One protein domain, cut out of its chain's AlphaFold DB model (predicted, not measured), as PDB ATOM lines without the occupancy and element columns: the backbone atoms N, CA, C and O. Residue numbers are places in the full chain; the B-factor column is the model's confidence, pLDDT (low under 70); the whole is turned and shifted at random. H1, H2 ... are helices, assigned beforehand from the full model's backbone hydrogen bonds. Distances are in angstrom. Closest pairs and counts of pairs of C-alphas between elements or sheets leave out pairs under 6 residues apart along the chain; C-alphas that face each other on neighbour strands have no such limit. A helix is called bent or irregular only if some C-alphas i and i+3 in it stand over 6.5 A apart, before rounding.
ATOM      1  N   GLY A   2     367.428 354.725 286.192       82.12
ATOM      2  CA  GLY A   2     367.113 353.459 286.885       82.12
ATOM      3  C   GLY A   2     366.019 353.560 287.961       82.12
ATOM      4  O   GLY A   2     365.108 352.743 287.995       82.12
ATOM      5  N   THR A   3     366.015 354.619 288.779       84.69
ATOM      6  CA  THR A   3     364.974 354.822 289.811       84.69
ATOM      7  C   THR A   3     363.569 354.938 289.227       84.69
ATOM      8  O   THR A   3     362.637 354.352 289.770       84.69
ATOM      9  N   GLY A   4     363.417 355.627 288.092       82.56
ATOM     10  CA  GLY A   4     362.136 355.711 287.384       82.56
ATOM     11  C   GLY A   4     361.633 354.335 286.949       82.56
ATOM     12  O   GLY A   4     360.474 354.011 287.181       82.56
ATOM     13  N   PHE A   5     362.528 353.498 286.413       85.56
ATOM     14  CA  PHE A   5     362.201 352.145 285.970       85.56
ATOM     15  C   PHE A   5     361.714 351.309 287.151       85.56
ATOM     16  O   PHE A   5     360.629 350.743 287.086       85.56
ATOM     17  N   GLY A   6     362.476 351.295 288.249       86.31
ATOM     18  CA  GLY A   6     362.130 350.516 289.435       86.31
ATOM     19  C   GLY A   6     360.773 350.896 290.031       86.31
ATOM     20  O   GLY A   6     359.988 350.017 290.383       86.31
ATOM     21  N   MET A   7     360.460 352.194 290.090       85.31
ATOM     22  CA  MET A   7     359.164 352.649 290.595       85.31
ATOM     23  C   MET A   7     358.013 352.250 289.660       85.31
ATOM     24  O   MET A   7     357.006 351.727 290.133       85.31
ATOM     25  N   ILE A   8     358.159 352.449 288.342       82.94
ATOM     26  CA  ILE A   8     357.116 352.075 287.372       82.94
ATOM     27  C   ILE A   8     356.900 350.559 287.378       82.94
ATOM     28  O   ILE A   8     355.760 350.102 287.415       82.94
ATOM     29  N   TYR A   9     357.978 349.778 287.409       87.19
ATOM     30  CA  TYR A   9     357.928 348.319 287.422       87.19
ATOM     31  C   TYR A   9     357.107 347.788 288.610       87.19
ATOM     32  O   TYR A   9     356.192 346.988 288.420       87.19
ATOM     33  N   ILE A  10     357.354 348.297 289.823       87.81
ATOM     34  CA  ILE A  10     356.554 347.935 291.004       87.81
ATOM     35  C   ILE A  10     355.122 348.476 290.906       87.81
ATOM     36  O   ILE A  10     354.180 347.769 291.259       87.81
ATOM     37  N   SER A  11     354.925 349.687 290.372       82.12
ATOM     38  CA  SER A  11     353.585 350.279 290.225       82.12
ATOM     39  C   SER A  11     352.652 349.469 289.319       82.12
ATOM     40  O   SER A  11     351.441 349.470 289.526       82.12
ATOM     41  N   LYS A  12     353.212 348.745 288.341       82.19
ATOM     42  CA  LYS A  12     352.474 347.846 287.441       82.19
ATOM     43  C   LYS A  12     352.209 346.464 288.057       82.19
ATOM     44  O   LYS A  12     351.643 345.606 287.391       82.19
ATOM     45  N   GLY A  13     352.584 346.252 289.321       82.44
ATOM     46  CA  GLY A  13     352.295 345.030 290.075       82.44
ATOM     47  C   GLY A  13     353.313 343.905 289.890       82.44
ATOM     48  O   GLY A  13     353.052 342.779 290.314       82.44
ATOM     49  N   PHE A  14     354.469 344.171 289.275       86.38
ATOM     50  CA  PHE A  14     355.503 343.155 289.101       86.38
ATOM     51  C   PHE A  14     356.320 342.908 290.378       86.38
ATOM     52  O   PHE A  14     356.403 343.737 291.284       86.38
ATOM     53  N   ASN A  15     356.967 341.742 290.445       89.38
ATOM     54  CA  ASN A  15     357.741 341.307 291.604       89.38
ATOM     55  C   ASN A  15     359.122 341.977 291.697       89.38
ATOM     56  O   ASN A  15     359.884 342.004 290.736       89.38
ATOM     57  N   PHE A  16     359.518 342.397 292.897       88.81
ATOM     58  CA  PHE A  16     360.820 343.035 293.141       88.81
ATOM     59  C   PHE A  16     362.013 342.269 292.537       88.81
ATOM     60  O   PHE A  16     362.889 342.852 291.899       88.81
ATOM     61  N   LEU A  17     362.026 340.940 292.692       89.56
ATOM     62  CA  LEU A  17     363.110 340.098 292.188       89.56
ATOM     63  C   LEU A  17     363.222 340.137 290.655       89.56
ATOM     64  O   LEU A  17     364.331 340.179 290.131       89.56
ATOM     65  N   GLY A  18     362.096 340.172 289.937       88.19
ATOM     66  CA  GLY A  18     362.092 340.251 288.476       88.19
ATOM     67  C   GLY A  18     362.715 341.553 287.975       88.19
ATOM     68  O   GLY A  18     363.562 341.518 287.087       88.19
ATOM     69  N   GLY A  19     362.395 342.685 288.608       87.12
ATOM     70  CA  GLY A  19     362.969 343.985 288.247       87.12
ATOM     71  C   GLY A  19     364.478 344.058 288.506       87.12
ATOM     72  O   GLY A  19     365.227 344.617 287.696       87.12
ATOM     73  N   LEU A  20     364.955 343.426 289.585       89.75
ATOM     74  CA  LEU A  20     366.386 343.315 289.877       89.75
ATOM     75  C   LEU A  20     367.108 342.445 288.838       89.75
ATOM     76  O   LEU A  20     368.137 342.852 288.302       89.75
ATOM     77  N   LEU A  21     366.546 341.280 288.506       91.38
ATOM     78  CA  LEU A  21     367.097 340.386 287.487       91.38
ATOM     79  C   LEU A  21     367.124 341.058 286.110       91.38
ATOM     80  O   LEU A  21     368.143 340.996 285.427       91.38
ATOM     81  N   MET A  22     366.060 341.772 285.723       89.19
ATOM     82  CA  MET A  22     366.064 342.561 284.487       89.19
ATOM     83  C   MET A  22     367.183 343.603 284.506       89.19
ATOM     84  O   MET A  22     367.872 343.770 283.501       89.19
ATOM     85  N   SER A  23     367.394 344.283 285.636       88.81
ATOM     86  CA  SER A  23     368.436 345.306 285.777       88.81
ATOM     87  C   SER A  23     369.852 344.750 285.628       88.81
ATOM     88  O   SER A  23     370.692 345.466 285.100       88.81
ATOM     89  N   ILE A  24     370.092 343.501 286.042       88.75
ATOM     90  CA  ILE A  24     371.400 342.826 285.977       88.75
ATOM     91  C   ILE A  24     371.648 342.175 284.607       88.75
ATOM     92  O   ILE A  24     372.755 342.246 284.077       88.75
ATOM     93  N   PHE A  25     370.639 341.500 284.047       87.81
ATOM     94  CA  PHE A  25     370.811 340.628 282.878       87.81
ATOM     95  C   PHE A  25     370.356 341.238 281.559       87.81
ATOM     96  O   PHE A  25     370.841 340.817 280.516       87.81
ATOM     97  N   ILE A  26     369.412 342.180 281.573       85.50
ATOM     98  CA  ILE A  26     368.912 342.801 280.338       85.50
ATOM     99  C   ILE A  26     369.601 344.138 280.105       85.50
ATOM    100  O   ILE A  26     369.990 344.413 278.978       85.50
ATOM    101  N   TYR A  27     369.719 344.962 281.155       83.38
ATOM    102  CA  TYR A  27     370.411 346.259 281.140       83.38
ATOM    103  C   TYR A  27     370.186 347.087 279.850       83.38
ATOM    104  O   TYR A  27     371.097 347.630 279.240       83.38
ATOM    105  N   GLY A  28     368.929 347.163 279.408       74.50
ATOM    106  CA  GLY A  28     368.563 347.746 278.112       74.50
ATOM    107  C   GLY A  28     368.014 349.170 278.177       74.50
ATOM    108  O   GLY A  28     367.484 349.639 277.172       74.50
ATOM    109  N   GLY A  29     368.038 349.824 279.346       78.75
ATOM    110  CA  GLY A  29     367.557 351.195 279.547       78.75
ATOM    111  C   GLY A  29     366.150 351.420 278.986       78.75
ATOM    112  O   GLY A  29     365.156 351.016 279.587       78.75
ATOM    113  N   SER A  30     366.061 352.020 277.795       76.25
ATOM    114  CA  SER A  30     364.813 352.235 277.052       76.25
ATOM    115  C   SER A  30     364.013 350.955 276.798       76.25
ATOM    116  O   SER A  30     362.791 350.968 276.916       76.25
ATOM    117  N   MET A  31     364.671 349.832 276.490       82.69
ATOM    118  CA  MET A  31     363.959 348.580 276.224       82.69
ATOM    119  C   MET A  31     363.320 347.998 277.487       82.69
ATOM    120  O   MET A  31     362.273 347.368 277.400       82.69
ATOM    121  N   GLN A  32     363.902 348.228 278.667       85.25
ATOM    122  CA  GLN A  32     363.316 347.751 279.923       85.25
ATOM    123  C   GLN A  32     362.003 348.468 280.233       85.25
ATOM    124  O   GLN A  32     361.055 347.838 280.685       85.25
ATOM    125  N   TYR A  33     361.925 349.758 279.918       82.19
ATOM    126  CA  TYR A  33     360.686 350.519 280.009       82.19
ATOM    127  C   TYR A  33     359.621 350.032 279.015       82.19
ATOM    128  O   TYR A  33     358.481 349.821 279.407       82.19
ATOM    129  N   VAL A  34     359.991 349.783 277.751       80.50
ATOM    130  CA  VAL A  34     359.068 349.218 276.744       80.50
ATOM    131  C   VAL A  34     358.608 347.810 277.131       80.50
ATOM    132  O   VAL A  34     357.447 347.457 276.942       80.50
ATOM    133  N   ALA A  35     359.502 347.002 277.703       84.00
ATOM    134  CA  ALA A  35     359.194 345.644 278.133       84.00
ATOM    135  C   ALA A  35     358.108 345.601 279.216       84.00
ATOM    136  O   ALA A  35     357.297 344.682 279.193       84.00
ATOM    137  N   ILE A  36     358.042 346.599 280.111       84.44
ATOM    138  CA  ILE A  36     356.967 346.704 281.112       84.44
ATOM    139  C   ILE A  36     355.601 346.710 280.421       84.44
ATOM    140  O   ILE A  36     354.758 345.875 280.738       84.44
ATOM    141  N   ASP A  37     355.393 347.593 279.443       79.88
ATOM    142  CA  ASP A  37     354.109 347.687 278.740       79.88
ATOM    143  C   ASP A  37     353.819 346.441 277.899       79.88
ATOM    144  O   ASP A  37     352.682 345.972 277.861       79.88
ATOM    145  N   LEU A  38     354.834 345.860 277.253       82.25
ATOM    146  CA  LEU A  38     354.665 344.615 276.498       82.25
ATOM    147  C   LEU A  38     354.230 343.449 277.399       82.25
ATOM    148  O   LEU A  38     353.394 342.641 276.991       82.25
ATOM    149  N   PHE A  39     354.768 343.372 278.620       83.88
ATOM    150  CA  PHE A  39     354.393 342.354 279.599       83.88
ATOM    151  C   PHE A  39     353.003 342.594 280.187       83.88
ATOM    152  O   PHE A  39     352.244 341.637 280.319       83.88
ATOM    153  N   VAL A  40     352.645 343.847 280.488       82.75
ATOM    154  CA  VAL A  40     351.304 344.211 280.985       82.75
ATOM    155  C   VAL A  40     350.223 343.876 279.956       82.75
ATOM    156  O   VAL A  40     349.164 343.380 280.318       82.75
ATOM    157  N   ASN A  41     350.494 344.106 278.671       79.38
ATOM    158  CA  ASN A  41     349.540 343.847 277.590       79.38
ATOM    159  C   ASN A  41     349.567 342.393 277.075       79.38
ATOM    160  O   ASN A  41     348.924 342.100 276.071       79.38
ATOM    161  N   HIS A  42     350.309 341.484 277.726       80.00
ATOM    162  CA  HIS A  42     350.427 340.066 277.348       80.00
ATOM    163  C   HIS A  42     350.720 339.839 275.855       80.00
ATOM    164  O   HIS A  42     350.183 338.937 275.209       80.00
ATOM    165  N   VAL A  43     351.582 340.686 275.295       81.06
ATOM    166  CA  VAL A  43     351.871 340.705 273.863       81.06
ATOM    167  C   VAL A  43     352.615 339.430 273.442       81.06
ATOM    168  O   VAL A  43     353.428 338.891 274.192       81.06
ATOM    169  N   SER A  44     352.359 338.946 272.218       85.00
ATOM    170  CA  SER A  44     352.991 337.723 271.704       85.00
ATOM    171  C   SER A  44     354.525 337.797 271.748       85.00
ATOM    172  O   SER A  44     355.118 338.839 271.454       85.00
ATOM    173  N   LEU A  45     355.185 336.671 272.040       84.38
ATOM    174  CA  LEU A  45     356.651 336.609 272.120       84.38
ATOM    175  C   LEU A  45     357.325 337.068 270.816       84.38
ATOM    176  O   LEU A  45     358.370 337.717 270.849       84.38
ATOM    177  N   SER A  46     356.697 336.783 269.671       82.75
ATOM    178  CA  SER A  46     357.178 337.220 268.357       82.75
ATOM    179  C   SER A  46     357.214 338.748 268.233       82.75
ATOM    180  O   SER A  46     358.230 339.316 267.832       82.75
ATOM    181  N   THR A  47     356.160 339.429 268.680       78.25
ATOM    182  CA  THR A  47     356.093 340.891 268.713       78.25
ATOM    183  C   THR A  47     357.106 341.473 269.691       78.25
ATOM    184  O   THR A  47     357.748 342.472 269.368       78.25
ATOM    185  N   VAL A  48     357.297 340.856 270.863       84.62
ATOM    186  CA  VAL A  48     358.313 341.291 271.835       84.62
ATOM    187  C   VAL A  48     359.711 341.201 271.229       84.62
ATOM    188  O   VAL A  48     360.473 342.163 271.321       84.62
ATOM    189  N   ALA A  49     360.039 340.094 270.559       84.12
ATOM    190  CA  ALA A  49     361.330 339.905 269.901       84.12
ATOM    191  C   ALA A  49     361.570 340.945 268.796       84.12
ATOM    192  O   ALA A  49     362.615 341.596 268.780       84.12
ATOM    193  N   ILE A  50     360.582 341.153 267.919       81.25
ATOM    194  CA  ILE A  50     360.658 342.142 266.835       81.25
ATOM    195  C   ILE A  50     360.801 343.556 267.405       81.25
ATOM    196  O   ILE A  50     361.696 344.293 267.000       81.25
ATOM    197  N   THR A  51     359.979 343.927 268.388       78.50
ATOM    198  CA  THR A  51     360.045 345.247 269.035       78.50
ATOM    199  C   THR A  51     361.400 345.456 269.701       78.50
ATOM    200  O   THR A  51     362.015 346.502 269.527       78.50
ATOM    201  N   THR A  52     361.916 344.439 270.395       83.44
ATOM    202  CA  THR A  52     363.238 344.486 271.032       83.44
ATOM    203  C   THR A  52     364.341 344.725 270.014       83.44
ATOM    204  O   THR A  52     365.190 345.591 270.226       83.44
ATOM    205  N   LEU A  53     364.318 343.994 268.898       81.00
ATOM    206  CA  LEU A  53     365.296 344.134 267.825       81.00
ATOM    207  C   LEU A  53     365.228 345.526 267.192       81.00
ATOM    208  O   LEU A  53     366.259 346.165 266.998       81.00
ATOM    209  N   LEU A  54     364.021 346.022 266.919       73.44
ATOM    210  CA  LEU A  54     363.809 347.312 266.267       73.44
ATOM    211  C   LEU A  54     364.169 348.494 267.177       73.44
ATOM    212  O   LEU A  54     364.852 349.413 266.732       73.44
ATOM    213  N   VAL A  55     363.784 348.462 268.458       75.50
ATOM    214  CA  VAL A  55     364.146 349.500 269.442       75.50
ATOM    215  C   VAL A  55     365.662 349.543 269.647       75.50
ATOM    216  O   VAL A  55     366.248 350.623 269.741       75.50
ATOM    217  N   ASN A  56     366.322 348.380 269.658       80.12
ATOM    218  CA  ASN A  56     367.767 348.291 269.857       80.12
ATOM    219  C   ASN A  56     368.590 348.371 268.570       80.12
ATOM    220  O   ASN A  56     369.815 348.381 268.672       80.12
ATOM    221  N   ALA A  57     367.983 348.502 267.387       73.88
ATOM    222  CA  ALA A  57     368.700 348.534 266.107       73.88
ATOM    223  C   ALA A  57     369.812 349.602 266.062       73.88
ATOM    224  O   ALA A  57     370.836 349.414 265.410       73.88
ATOM    225  N   ARG A  58     369.670 350.691 266.828       74.94
ATOM    226  CA  ARG A  58     370.709 351.716 267.032       74.94
ATOM    227  C   ARG A  58     372.046 351.167 267.557       74.94
ATOM    228  O   ARG A  58     373.099 351.646 267.146       74.94
ATOM    229  N   HIS A  59     372.020 350.118 268.378       78.62
ATOM    230  CA  HIS A  59     373.224 349.469 268.903       78.62
ATOM    231  C   HIS A  59     374.044 348.777 267.806       78.62
ATOM    232  O   HIS A  59     375.256 348.643 267.962       78.62
ATOM    233  N   LEU A  60     373.439 348.410 266.665       76.62
ATOM    234  CA  LEU A  60     374.186 347.904 265.506       76.62
ATOM    235  C   LEU A  60     375.140 348.974 264.964       76.62
ATOM    236  O   LEU A  60     376.313 348.695 264.721       76.62
ATOM    237  N   PHE A  61     374.668 350.217 264.843       71.94
ATOM    238  CA  PHE A  61     375.494 351.338 264.391       71.94
ATOM    239  C   PHE A  61     376.597 351.673 265.398       71.94
ATOM    240  O   PHE A  61     377.734 351.932 265.000       71.94
ATOM    241  N   TYR A  62     376.298 351.602 266.699       78.38
ATOM    242  CA  TYR A  62     377.317 351.762 267.738       78.38
ATOM    243  C   TYR A  62     378.389 350.679 267.644       78.38
ATOM    244  O   TYR A  62     379.576 350.989 267.704       78.38
ATOM    245  N   GLY A  63     377.980 349.424 267.440       79.56
ATOM    246  CA  GLY A  63     378.888 348.296 267.263       79.56
ATOM    247  C   GLY A  63     379.859 348.508 266.102       79.56
ATOM    248  O   GLY A  63     381.057 348.284 266.267       79.56
ATOM    249  N   ILE A  64     379.370 349.010 264.962       78.19
ATOM    250  CA  ILE A  64     380.209 349.347 263.801       78.19
ATOM    251  C   ILE A  64     381.183 350.482 264.148       78.19
ATOM    252  O   ILE A  64     382.379 350.358 263.897       78.19
ATOM    253  N   SER A  65     380.709 351.560 264.779       74.75
ATOM    254  CA  SER A  65     381.561 352.703 265.144       74.75
ATOM    255  C   SER A  65     382.620 352.370 266.204       74.75
ATOM    256  O   SER A  65     383.649 353.044 266.270       74.75
ATOM    257  N   LEU A  66     382.370 351.381 267.063       82.00
ATOM    258  CA  LEU A  66     383.268 350.990 268.152       82.00
ATOM    259  C   LEU A  66     384.156 349.791 267.805       82.00
ATOM    260  O   LEU A  66     384.987 349.410 268.632       82.00
ATOM    261  N   ILE A  67     384.032 349.218 266.603       82.56
ATOM    262  CA  ILE A  67     384.730 347.982 266.225       82.56
ATOM    263  C   ILE A  67     386.252 348.108 266.381       82.56
ATOM    264  O   ILE A  67     386.889 347.219 266.947       82.56
ATOM    265  N   ASP A  68     386.812 349.255 265.987       79.00
ATOM    266  CA  ASP A  68     388.238 349.556 266.117       79.00
ATOM    267  C   ASP A  68     388.621 349.960 267.543       79.00
ATOM    268  O   ASP A  68     389.696 349.601 268.022       79.00
ATOM    269  N   LYS A  69     387.730 350.656 268.263       79.12
ATOM    270  CA  LYS A  69     387.958 351.072 269.658       79.12
ATOM    271  C   LYS A  69     387.973 349.883 270.623       79.12
ATOM    272  O   LYS A  69     388.668 349.932 271.636       79.12
ATOM    273  N   TYR A  70     387.202 348.834 270.341       82.00
ATOM    274  CA  TYR A  70     387.090 347.626 271.172       82.00
ATOM    275  C   TYR A  70     387.948 346.466 270.640       82.00
ATOM    276  O   TYR A  70     387.960 345.371 271.216       82.00
ATOM    277  N   LYS A  71     388.684 346.690 269.545       79.31
ATOM    278  CA  LYS A  71     389.640 345.731 268.992       79.31
ATOM    279  C   LYS A  71     390.705 345.416 270.042       79.31
ATOM    280  O   LYS A  71     391.185 346.311 270.721       79.31
ATOM    281  N   ASN A  72     391.059 344.140 270.184       80.56
ATOM    282  CA  ASN A  72     392.070 343.652 271.132       80.56
ATOM    283  C   ASN A  72     391.771 343.869 272.633       80.56
ATOM    284  O   ASN A  72     392.657 343.664 273.455       80.56
ATOM    285  N   ALA A  73     390.526 344.166 273.033       78.88
ATOM    286  CA  ALA A  73     390.173 344.333 274.454       78.88
ATOM    287  C   ALA A  73     390.177 343.021 275.290       78.88
ATOM    288  O   ALA A  73     389.801 343.025 276.465       78.88
ATOM    289  N   GLY A  74     390.576 341.888 274.698       84.38
ATOM    290  CA  GLY A  74     390.674 340.586 275.365       84.38
ATOM    291  C   GLY A  74     389.353 340.120 275.992       84.38
ATOM    292  O   GLY A  74     388.275 340.313 275.428       84.38
ATOM    293  N   LEU A  75     389.438 339.534 277.191       84.19
ATOM    294  CA  LEU A  75     388.296 338.997 277.947       84.19
ATOM    295  C   LEU A  75     387.288 340.062 278.417       84.19
ATOM    296  O   LEU A  75     386.180 339.717 278.810       84.19
ATOM    297  N   LYS A  76     387.638 341.354 278.365       84.56
ATOM    298  CA  LYS A  76     386.738 342.459 278.749       84.56
ATOM    299  C   LYS A  76     385.715 342.775 277.655       84.56
ATOM    300  O   LYS A  76     384.660 343.337 277.939       84.56
ATOM    301  N   LYS A  77     386.005 342.379 276.409       84.56
ATOM    302  CA  LYS A  77     385.196 342.685 275.222       84.56
ATOM    303  C   LYS A  77     383.726 342.245 275.338       84.56
ATOM    304  O   LYS A  77     382.872 343.079 275.050       84.56
ATOM    305  N   PRO A  78     383.386 341.010 275.765       85.88
ATOM    306  CA  PRO A  78     381.988 340.579 275.846       85.88
ATOM    307  C   PRO A  78     381.176 341.424 276.831       85.88
ATOM    308  O   PRO A  78     380.061 341.830 276.518       85.88
ATOM    309  N   TYR A  79     381.764 341.764 277.983       87.75
ATOM    310  CA  TYR A  79     381.112 342.613 278.978       87.75
ATOM    311  C   TYR A  79     380.907 344.043 278.471       87.75
ATOM    312  O   TYR A  79     379.834 344.608 278.637       87.75
ATOM    313  N   MET A  80     381.908 344.615 277.799       85.75
ATOM    314  CA  MET A  80     381.807 345.958 277.216       85.75
ATOM    315  C   MET A  80     380.759 346.046 276.097       85.75
ATOM    316  O   MET A  80     380.194 347.113 275.882       85.75
ATOM    317  N   ILE A  81     380.513 344.948 275.375       86.31
ATOM    318  CA  ILE A  81     379.441 344.857 274.373       86.31
ATOM    319  C   ILE A  81     378.080 344.743 275.062       86.31
ATOM    320  O   ILE A  81     377.140 345.419 274.664       86.31
ATOM    321  N   PHE A  82     377.983 343.911 276.100       86.44
ATOM    322  CA  PHE A  82     376.758 343.738 276.878       86.44
ATOM    323  C   PHE A  82     376.315 345.035 277.569       86.44
ATOM    324  O   PHE A  82     375.153 345.410 277.500       86.44
ATOM    325  N   ALA A  83     377.250 345.741 278.204       86.69
ATOM    326  CA  ALA A  83     376.988 346.971 278.948       86.69
ATOM    327  C   ALA A  83     376.992 348.237 278.065       86.69
ATOM    328  O   ALA A  83     377.123 349.362 278.563       86.69
ATOM    329  N   LEU A  84     376.878 348.065 276.746       86.19
ATOM    330  CA  LEU A  84     376.811 349.173 275.811       86.19
ATOM    331  C   LEU A  84     375.408 349.782 275.836       86.19
ATOM    332  O   LEU A  84     374.450 349.174 275.375       86.19
ATOM    333  N   THR A  85     375.328 351.011 276.325       85.44
ATOM    334  CA  THR A  85     374.124 351.846 276.320       85.44
ATOM    335  C   THR A  85     374.403 353.163 275.607       85.44
ATOM    336  O   THR A  85     375.549 353.467 275.264       85.44
ATOM    337  N   ASP A  86     373.365 353.969 275.394       80.19
ATOM    338  CA  ASP A  86     373.491 355.303 274.800       80.19
ATOM    339  C   ASP A  86     374.438 356.209 275.600       80.19
ATOM    340  O   ASP A  86     375.246 356.946 275.026       80.19
ATOM    341  N   GLU A  87     374.376 356.127 276.928       80.69
ATOM    342  CA  GLU A  87     375.217 356.888 277.844       80.69
ATOM    343  C   GLU A  87     376.670 356.414 277.765       80.69
ATOM    344  O   GLU A  87     377.583 357.230 277.619       80.69
ATOM    345  N   THR A  88     376.888 355.093 277.785       85.06
ATOM    346  CA  THR A  88     378.227 354.511 277.635       85.06
ATOM    347  C   THR A  88     378.817 354.878 276.271       85.06
ATOM    348  O   THR A  88     379.961 355.324 276.199       85.06
ATOM    349  N   TYR A  89     378.044 354.767 275.188       84.38
ATOM    350  CA  TYR A  89     378.478 355.116 273.834       84.38
ATOM    351  C   TYR A  89     378.894 356.586 273.725       84.38
ATOM    352  O   TYR A  89     379.982 356.883 273.224       84.38
ATOM    353  N   SER A  90     378.067 357.502 274.231       79.69
ATOM    354  CA  SER A  90     378.327 358.945 274.159       79.69
ATOM    355  C   SER A  90     379.631 359.319 274.864       79.69
ATOM    356  O   SER A  90     380.426 360.090 274.327       79.69
ATOM    357  N   LEU A  91     379.905 358.707 276.019       83.25
ATOM    358  CA  LEU A  91     381.140 358.917 276.778       83.25
ATOM    359  C   LEU A  91     382.362 358.285 276.087       83.25
ATOM    360  O   LEU A  91     383.406 358.924 275.973       83.25
ATOM    361  N   VAL A  92     382.230 357.072 275.540       84.81
ATOM    362  CA  VAL A  92     383.303 356.392 274.787       84.81
ATOM    363  C   VAL A  92     383.689 357.157 273.513       84.81
ATOM    364  O   VAL A  92     384.856 357.137 273.099       84.81
ATOM    365  N   VAL A  93     382.725 357.800 272.849       80.00
ATOM    366  CA  VAL A  93     382.958 358.583 271.627       80.00
ATOM    367  C   VAL A  93     383.497 359.979 271.928       80.00
ATOM    368  O   VAL A  93     384.408 360.409 271.221       80.00
ATOM    369  N   ALA A  94     382.997 360.649 272.969       77.56
ATOM    370  CA  ALA A  94     383.489 361.961 273.394       77.56
ATOM    371  C   ALA A  94     384.944 361.917 273.900       77.56
ATOM    372  O   ALA A  94     385.665 362.912 273.812       77.56
ATOM    373  N   GLU A  95     385.385 360.763 274.403       74.44
ATOM    374  CA  GLU A  95     386.720 360.598 274.961       74.44
ATOM    375  C   GLU A  95     387.800 360.427 273.877       74.44
ATOM    376  O   GLU A  95     387.898 359.389 273.210       74.44
ATOM    377  N   ASN A  96     388.642 361.455 273.736       66.38
ATOM    378  CA  ASN A  96     389.744 361.519 272.768       66.38
ATOM    379  C   ASN A  96     391.132 361.679 273.414       66.38
ATOM    380  O   ASN A  96     392.133 361.653 272.699       66.38
ATOM    381  N   LYS A  97     391.218 361.853 274.738       67.38
ATOM    382  CA  LYS A  97     392.448 362.236 275.449       67.38
ATOM    383  C   LYS A  97     393.128 361.078 276.183       67.38
ATOM    384  O   LYS A  97     394.272 361.230 276.596       67.38
ATOM    385  N   ILE A  98     392.475 359.922 276.318       74.38
ATOM    386  CA  ILE A  98     393.065 358.752 276.987       74.38
ATOM    387  C   ILE A  98     394.106 358.057 276.100       74.38
ATOM    388  O   ILE A  98     393.844 357.738 274.927       74.38
ATOM    389  N   ALA A  99     395.271 357.789 276.702       73.06
ATOM    390  CA  ALA A  99     396.363 357.020 276.117       73.06
ATOM    391  C   ALA A  99     395.871 355.650 275.617       73.06
ATOM    392  O   ALA A  99     394.976 355.032 276.194       73.06
ATOM    393  N   LYS A 100     396.435 355.161 274.506       71.50
ATOM    394  CA  LYS A 100     395.965 353.919 273.857       71.50
ATOM    395  C   LYS A 100     396.023 352.695 274.783       71.50
ATOM    396  O   LYS A 100     395.209 351.792 274.631       71.50
ATOM    397  N   GLU A 101     396.955 352.701 275.723       70.75
ATOM    398  CA  GLU A 101     397.265 351.626 276.674       70.75
ATOM    399  C   GLU A 101     396.171 351.460 277.746       70.75
ATOM    400  O   GLU A 101     395.741 350.340 278.019       70.75
ATOM    401  N   ASP A 102     395.616 352.563 278.254       78.88
ATOM    402  CA  ASP A 102     394.609 352.539 279.331       78.88
ATOM    403  C   ASP A 102     393.163 352.510 278.831       78.88
ATOM    404  O   ASP A 102     392.209 352.313 279.590       78.88
ATOM    405  N   ARG A 103     392.971 352.685 277.525       82.88
ATOM    406  CA  ARG A 103     391.663 352.908 276.909       82.88
ATOM    407  C   ARG A 103     390.670 351.765 277.159       82.88
ATOM    408  O   ARG A 103     389.510 352.015 277.475       82.88
ATOM    409  N   HIS A 104     391.113 350.509 277.072       84.38
ATOM    410  CA  HIS A 104     390.242 349.353 277.324       84.38
ATOM    411  C   HIS A 104     389.863 349.206 278.798       84.38
ATOM    412  O   HIS A 104     388.760 348.759 279.113       84.38
ATOM    413  N   LEU A 105     390.774 349.568 279.704       85.94
ATOM    414  CA  LEU A 105     390.509 349.538 281.136       85.94
ATOM    415  C   LEU A 105     389.504 350.632 281.509       85.94
ATOM    416  O   LEU A 105     388.540 350.355 282.218       85.94
ATOM    417  N   TYR A 106     389.675 351.826 280.943       86.69
ATOM    418  CA  TYR A 106     388.726 352.921 281.081       86.69
ATOM    419  C   TYR A 106     387.328 352.536 280.580       86.69
ATOM    420  O   TYR A 106     386.366 352.658 281.332       86.69
ATOM    421  N   TYR A 107     387.196 351.998 279.362       88.06
ATOM    422  CA  TYR A 107     385.886 351.596 278.832       88.06
ATOM    423  C   TYR A 107     385.218 350.500 279.666       88.06
ATOM    424  O   TYR A 107     383.999 350.519 279.849       88.06
ATOM    425  N   PHE A 108     386.003 349.562 280.197       88.56
ATOM    426  CA  PHE A 108     385.494 348.529 281.092       88.56
ATOM    427  C   PHE A 108     384.938 349.127 282.388       88.56
ATOM    428  O   PHE A 108     383.792 348.849 282.736       88.56
ATOM    429  N   PHE A 109     385.707 349.978 283.075       89.44
ATOM    430  CA  PHE A 109     385.250 350.613 284.313       89.44
ATOM    431  C   PHE A 109     384.081 351.560 284.081       89.44
ATOM    432  O   PHE A 109     383.144 351.562 284.870       89.44
ATOM    433  N   LEU A 110     384.091 352.309 282.981       89.31
ATOM    434  CA  LEU A 110     382.978 353.160 282.581       89.31
ATOM    435  C   LEU A 110     381.683 352.349 282.445       89.31
ATOM    436  O   LEU A 110     380.666 352.698 283.042       89.31
ATOM    437  N   SER A 111     381.747 351.236 281.710       90.12
ATOM    438  CA  SER A 111     380.608 350.332 281.523       90.12
ATOM    439  C   SER A 111     380.151 349.724 282.854       90.12
ATOM    440  O   SER A 111     378.957 349.671 283.139       90.12
ATOM    441  N   LEU A 112     381.103 349.320 283.702       91.06
ATOM    442  CA  LEU A 112     380.835 348.749 285.020       91.06
ATOM    443  C   LEU A 112     380.144 349.747 285.954       91.06
ATOM    444  O   LEU A 112     379.132 349.412 286.564       91.06
ATOM    445  N   PHE A 113     380.653 350.975 286.052       91.75
ATOM    446  CA  PHE A 113     380.056 352.007 286.894       91.75
ATOM    447  C   PHE A 113     378.667 352.402 286.404       91.75
ATOM    448  O   PHE A 113     377.771 352.576 287.230       91.75
ATOM    449  N   ASN A 114     378.456 352.477 285.089       89.06
ATOM    450  CA  ASN A 114     377.137 352.767 284.537       89.06
ATOM    451  C   ASN A 114     376.130 351.648 284.861       89.06
ATOM    452  O   ASN A 114     374.991 351.912 285.255       89.06
ATOM    453  N   HIS A 115     376.567 350.390 284.779       91.81
ATOM    454  CA  HIS A 115     375.733 349.244 285.123       91.81
ATOM    455  C   HIS A 115     375.418 349.192 286.629       91.81
ATOM    456  O   HIS A 115     374.260 349.037 287.013       91.81
ATOM    457  N   ILE A 116     376.408 349.419 287.501       91.88
ATOM    458  CA  ILE A 116     376.197 349.500 288.958       91.88
ATOM    459  C   ILE A 116     375.233 350.637 289.304       91.88
ATOM    460  O   ILE A 116     374.287 350.432 290.064       91.88
ATOM    461  N   TYR A 117     375.433 351.822 288.724       91.00
ATOM    462  CA  TYR A 117     374.547 352.965 288.926       91.00
ATOM    463  C   TYR A 117     373.102 352.635 288.532       91.00
ATOM    464  O   TYR A 117     372.163 352.988 289.249       91.00
ATOM    465  N   TRP A 118     372.912 351.908 287.431       91.25
ATOM    466  CA  TRP A 118     371.591 351.468 287.004       91.25
ATOM    467  C   TRP A 118     370.947 350.477 287.971       91.25
ATOM    468  O   TRP A 118     369.776 350.649 288.318       91.25
ATOM    469  N   ILE A 119     371.694 349.470 288.430       91.94
ATOM    470  CA  ILE A 119     371.203 348.479 289.394       91.94
ATOM    471  C   ILE A 119     370.807 349.173 290.698       91.94
ATOM    472  O   ILE A 119     369.693 348.972 291.177       91.94
ATOM    473  N   LEU A 120     371.677 350.028 291.243       93.25
ATOM    474  CA  LEU A 120     371.410 350.768 292.478       93.25
ATOM    475  C   LEU A 120     370.215 351.707 292.319       93.25
ATOM    476  O   LEU A 120     369.323 351.720 293.165       93.25
ATOM    477  N   GLY A 121     370.155 352.449 291.213       90.31
ATOM    478  CA  GLY A 121     369.030 353.323 290.908       90.31
ATOM    479  C   GLY A 121     367.718 352.547 290.850       90.31
ATOM    480  O   GLY A 121     366.748 352.950 291.487       90.31
ATOM    481  N   SER A 122     367.701 351.419 290.138       90.44
ATOM    482  CA  SER A 122     366.528 350.547 290.001       90.44
ATOM    483  C   SER A 122     366.125 349.924 291.330       90.44
ATOM    484  O   SER A 122     364.946 349.928 291.662       90.44
ATOM    485  N   PHE A 123     367.087 349.465 292.132       91.88
ATOM    486  CA  PHE A 123     366.852 348.949 293.479       91.88
ATOM    487  C   PHE A 123     366.172 349.990 294.372       91.88
ATOM    488  O   PHE A 123     365.114 349.717 294.938       91.88
ATOM    489  N   VAL A 124     366.727 351.204 294.437       91.44
ATOM    490  CA  VAL A 124     366.144 352.321 295.197       91.44
ATOM    491  C   VAL A 124     364.746 352.654 294.676       91.44
ATOM    492  O   VAL A 124     363.823 352.824 295.467       91.44
ATOM    493  N   GLY A 125     364.556 352.678 293.355       87.31
ATOM    494  CA  GLY A 125     363.249 352.920 292.744       87.31
ATOM    495  C   GLY A 125     362.210 351.867 293.120       87.31
ATOM    496  O   GLY A 125     361.092 352.208 293.494       87.31
ATOM    497  N   MET A 126     362.583 350.588 293.085       89.50
ATOM    498  CA  MET A 126     361.692 349.499 293.487       89.50
ATOM    499  C   MET A 126     361.370 349.555 294.984       89.50
ATOM    500  O   MET A 126     360.220 349.347 295.364       89.50
ATOM    501  N   MET A 127     362.347 349.874 295.845       88.88
ATOM    502  CA  MET A 127     362.102 350.062 297.280       88.88
ATOM    503  C   MET A 127     361.087 351.182 297.524       88.88
ATOM    504  O   MET A 127     360.100 350.973 298.226       88.88
ATOM    505  N   ILE A 128     361.284 352.343 296.891       86.50
ATOM    506  CA  ILE A 128     360.359 353.480 296.985       86.50
ATOM    507  C   ILE A 128     358.960 353.072 296.511       86.50
ATOM    508  O   ILE A 128     357.991 353.307 297.227       86.50
ATOM    509  N   GLY A 129     358.856 352.403 295.358       80.31
ATOM    510  CA  GLY A 129     357.578 351.931 294.817       80.31
ATOM    511  C   GLY A 129     356.874 350.883 295.689       80.31
ATOM    512  O   GLY A 129     355.662 350.725 295.594       80.31
ATOM    513  N   THR A 130     357.614 350.183 296.556       81.06
ATOM    514  CA  THR A 130     357.067 349.159 297.464       81.06
ATOM    515  C   THR A 130     356.545 349.780 298.760       81.06
ATOM    516  O   THR A 130     355.483 349.395 299.247       81.06
ATOM    517  N   PHE A 131     357.278 350.746 299.324       76.06
ATOM    518  CA  PHE A 131     356.920 351.386 300.593       76.06
ATOM    519  C   PHE A 131     355.953 352.553 300.440       76.06
ATOM    520  O   PHE A 131     355.185 352.822 301.364       76.06
ATOM    521  N   ILE A 132     355.972 353.247 299.299       67.38
ATOM    522  CA  ILE A 132     355.137 354.423 299.090       67.38
ATOM    523  C   ILE A 132     354.140 354.171 297.964       67.38
ATOM    524  O   ILE A 132     354.462 354.247 296.780       67.38
ATOM    525  N   LYS A 133     352.887 353.916 298.353       60.09
ATOM    526  CA  LYS A 133     351.736 353.923 297.444       60.09
ATOM    527  C   LYS A 133     351.351 355.372 297.139       60.09
ATOM    528  O   LYS A 133     350.380 355.887 297.686       60.09
ATOM    529  N   PHE A 134     352.151 356.054 296.325       62.09
ATOM    530  CA  PHE A 134     351.722 357.314 295.720       62.09
ATOM    531  C   PHE A 134     350.620 357.049 294.690       62.09
ATOM    532  O   PHE A 134     350.534 355.952 294.137       62.09
ATOM    533  N   ASP A 135     349.792 358.060 294.416       61.34
ATOM    534  CA  ASP A 135     348.954 358.045 293.221       61.34
ATOM    535  C   ASP A 135     349.890 358.003 292.007       61.34
ATOM    536  O   ASP A 135     350.592 358.965 291.698       61.34
ATOM    537  N   THR A 136     349.974 356.842 291.364       59.75
ATOM    538  CA  THR A 136     350.857 356.599 290.219       59.75
ATOM    539  C   THR A 136     350.343 357.284 288.952       59.75
ATOM    540  O   THR A 136     351.003 357.212 287.911       59.75
TER     541      THR A 136
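AT A GLANCE: This is residues 2 to 136 of the 204 residues of the protein "Putative azaleucine resistance protein AzlC" of Peptoniphilus sp. BV3C26 (UniProt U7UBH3). One long helix, H8, makes the length of the domain, and shorter helices cover one side of it: H1 and H2 pack on its residues 115 to 130, and H6 and H7 on its residues 104 to 114. H3, H4 and H5 lie beyond these as a second tier away from H8, with H4 and H5 following one another along the far side. The printed part has 135 residues with eight named helices, H1 to H8 in order along the chain, and no named strand; the class is all helix. It is only just compact, close to loose, with a radius of gyration of the C-alphas of 16.7 A, and spans 50 by 33 by 24 A.

HOW THE PARTS SIT: H1, residues 2 to 11, touches the hub H8, residues 103 to 131, along residues 117 to 130 of H8 alone; the closest C-alphas, of Thr 3 and Gly 125, are 3.9 A apart. H1 and H2, residues 16 to 25, form a hairpin and only just touch, with 3 pairs of C-alphas within 8 A, the closest being Gly 6 and Gly 19 at 6.7 A. H2 touches residues 115 to 126 of H8 alone, opposite ways at a shallow tilt of 11 degrees, with C-alphas 23 and 119 closest at 5.6 A. H1, H2 and H8 are an up and down bundle, each helix running against the one before it in the chain. H3, residues 30 to 40, only just touches H1, with 3 pairs of C-alphas within 8 A, closest at Phe 5 and Tyr 33, 6.4 A. It forms a hairpin with H4, residues 45 to 56, closest at the C-alphas of Met 31 and Thr 52, 6.7 A. H4 and H8 are apart. H5, residues 58 to 66, meets H4 only through their link and touches no helix; its C-alpha 62 is 7.1 A from C-alpha 89 of H7, residues 86 to 94. H6, residues 74 to 82, touches residues 104 to 111 of H8 alone, with C-alphas 80 and 108 closest at 5.9 A. H7 and H8 form a hairpin, in which H7 touches residues 107 to 114 of H8 alone, with C-alphas 88 and 111 closest at 6.2 A. H6 and H7 are apart. Every O i to N i+4 pair is within hydrogen-bond range in H1, H2, H4, H5, H7 and H8, against 6 of 7 in H3 and 3 of 5 in H6.

IN THESE COORDINATES: H1 begins at C-alpha 2 (367.113, 353.459, 286.885). H3 is 16.2 A and H4 16.3 A from first to last C-alpha. H6 is only just irregular: C-alphas 75 and 78 are 6.8 A apart. H8 is 42.1 A long, from C-alpha 103 (391.663, 352.908, 276.909) to C-alpha 131 (356.920, 351.386, 300.593).

THE WHOLE: The two C-alphas farthest apart, of Glu 101 and Asp 135, are 51.5 A apart. The printed part has no cut and no long link. The mean pLDDT of the printed part is 82.5, and residues 96 to 97 and 132 to 136 are under 70.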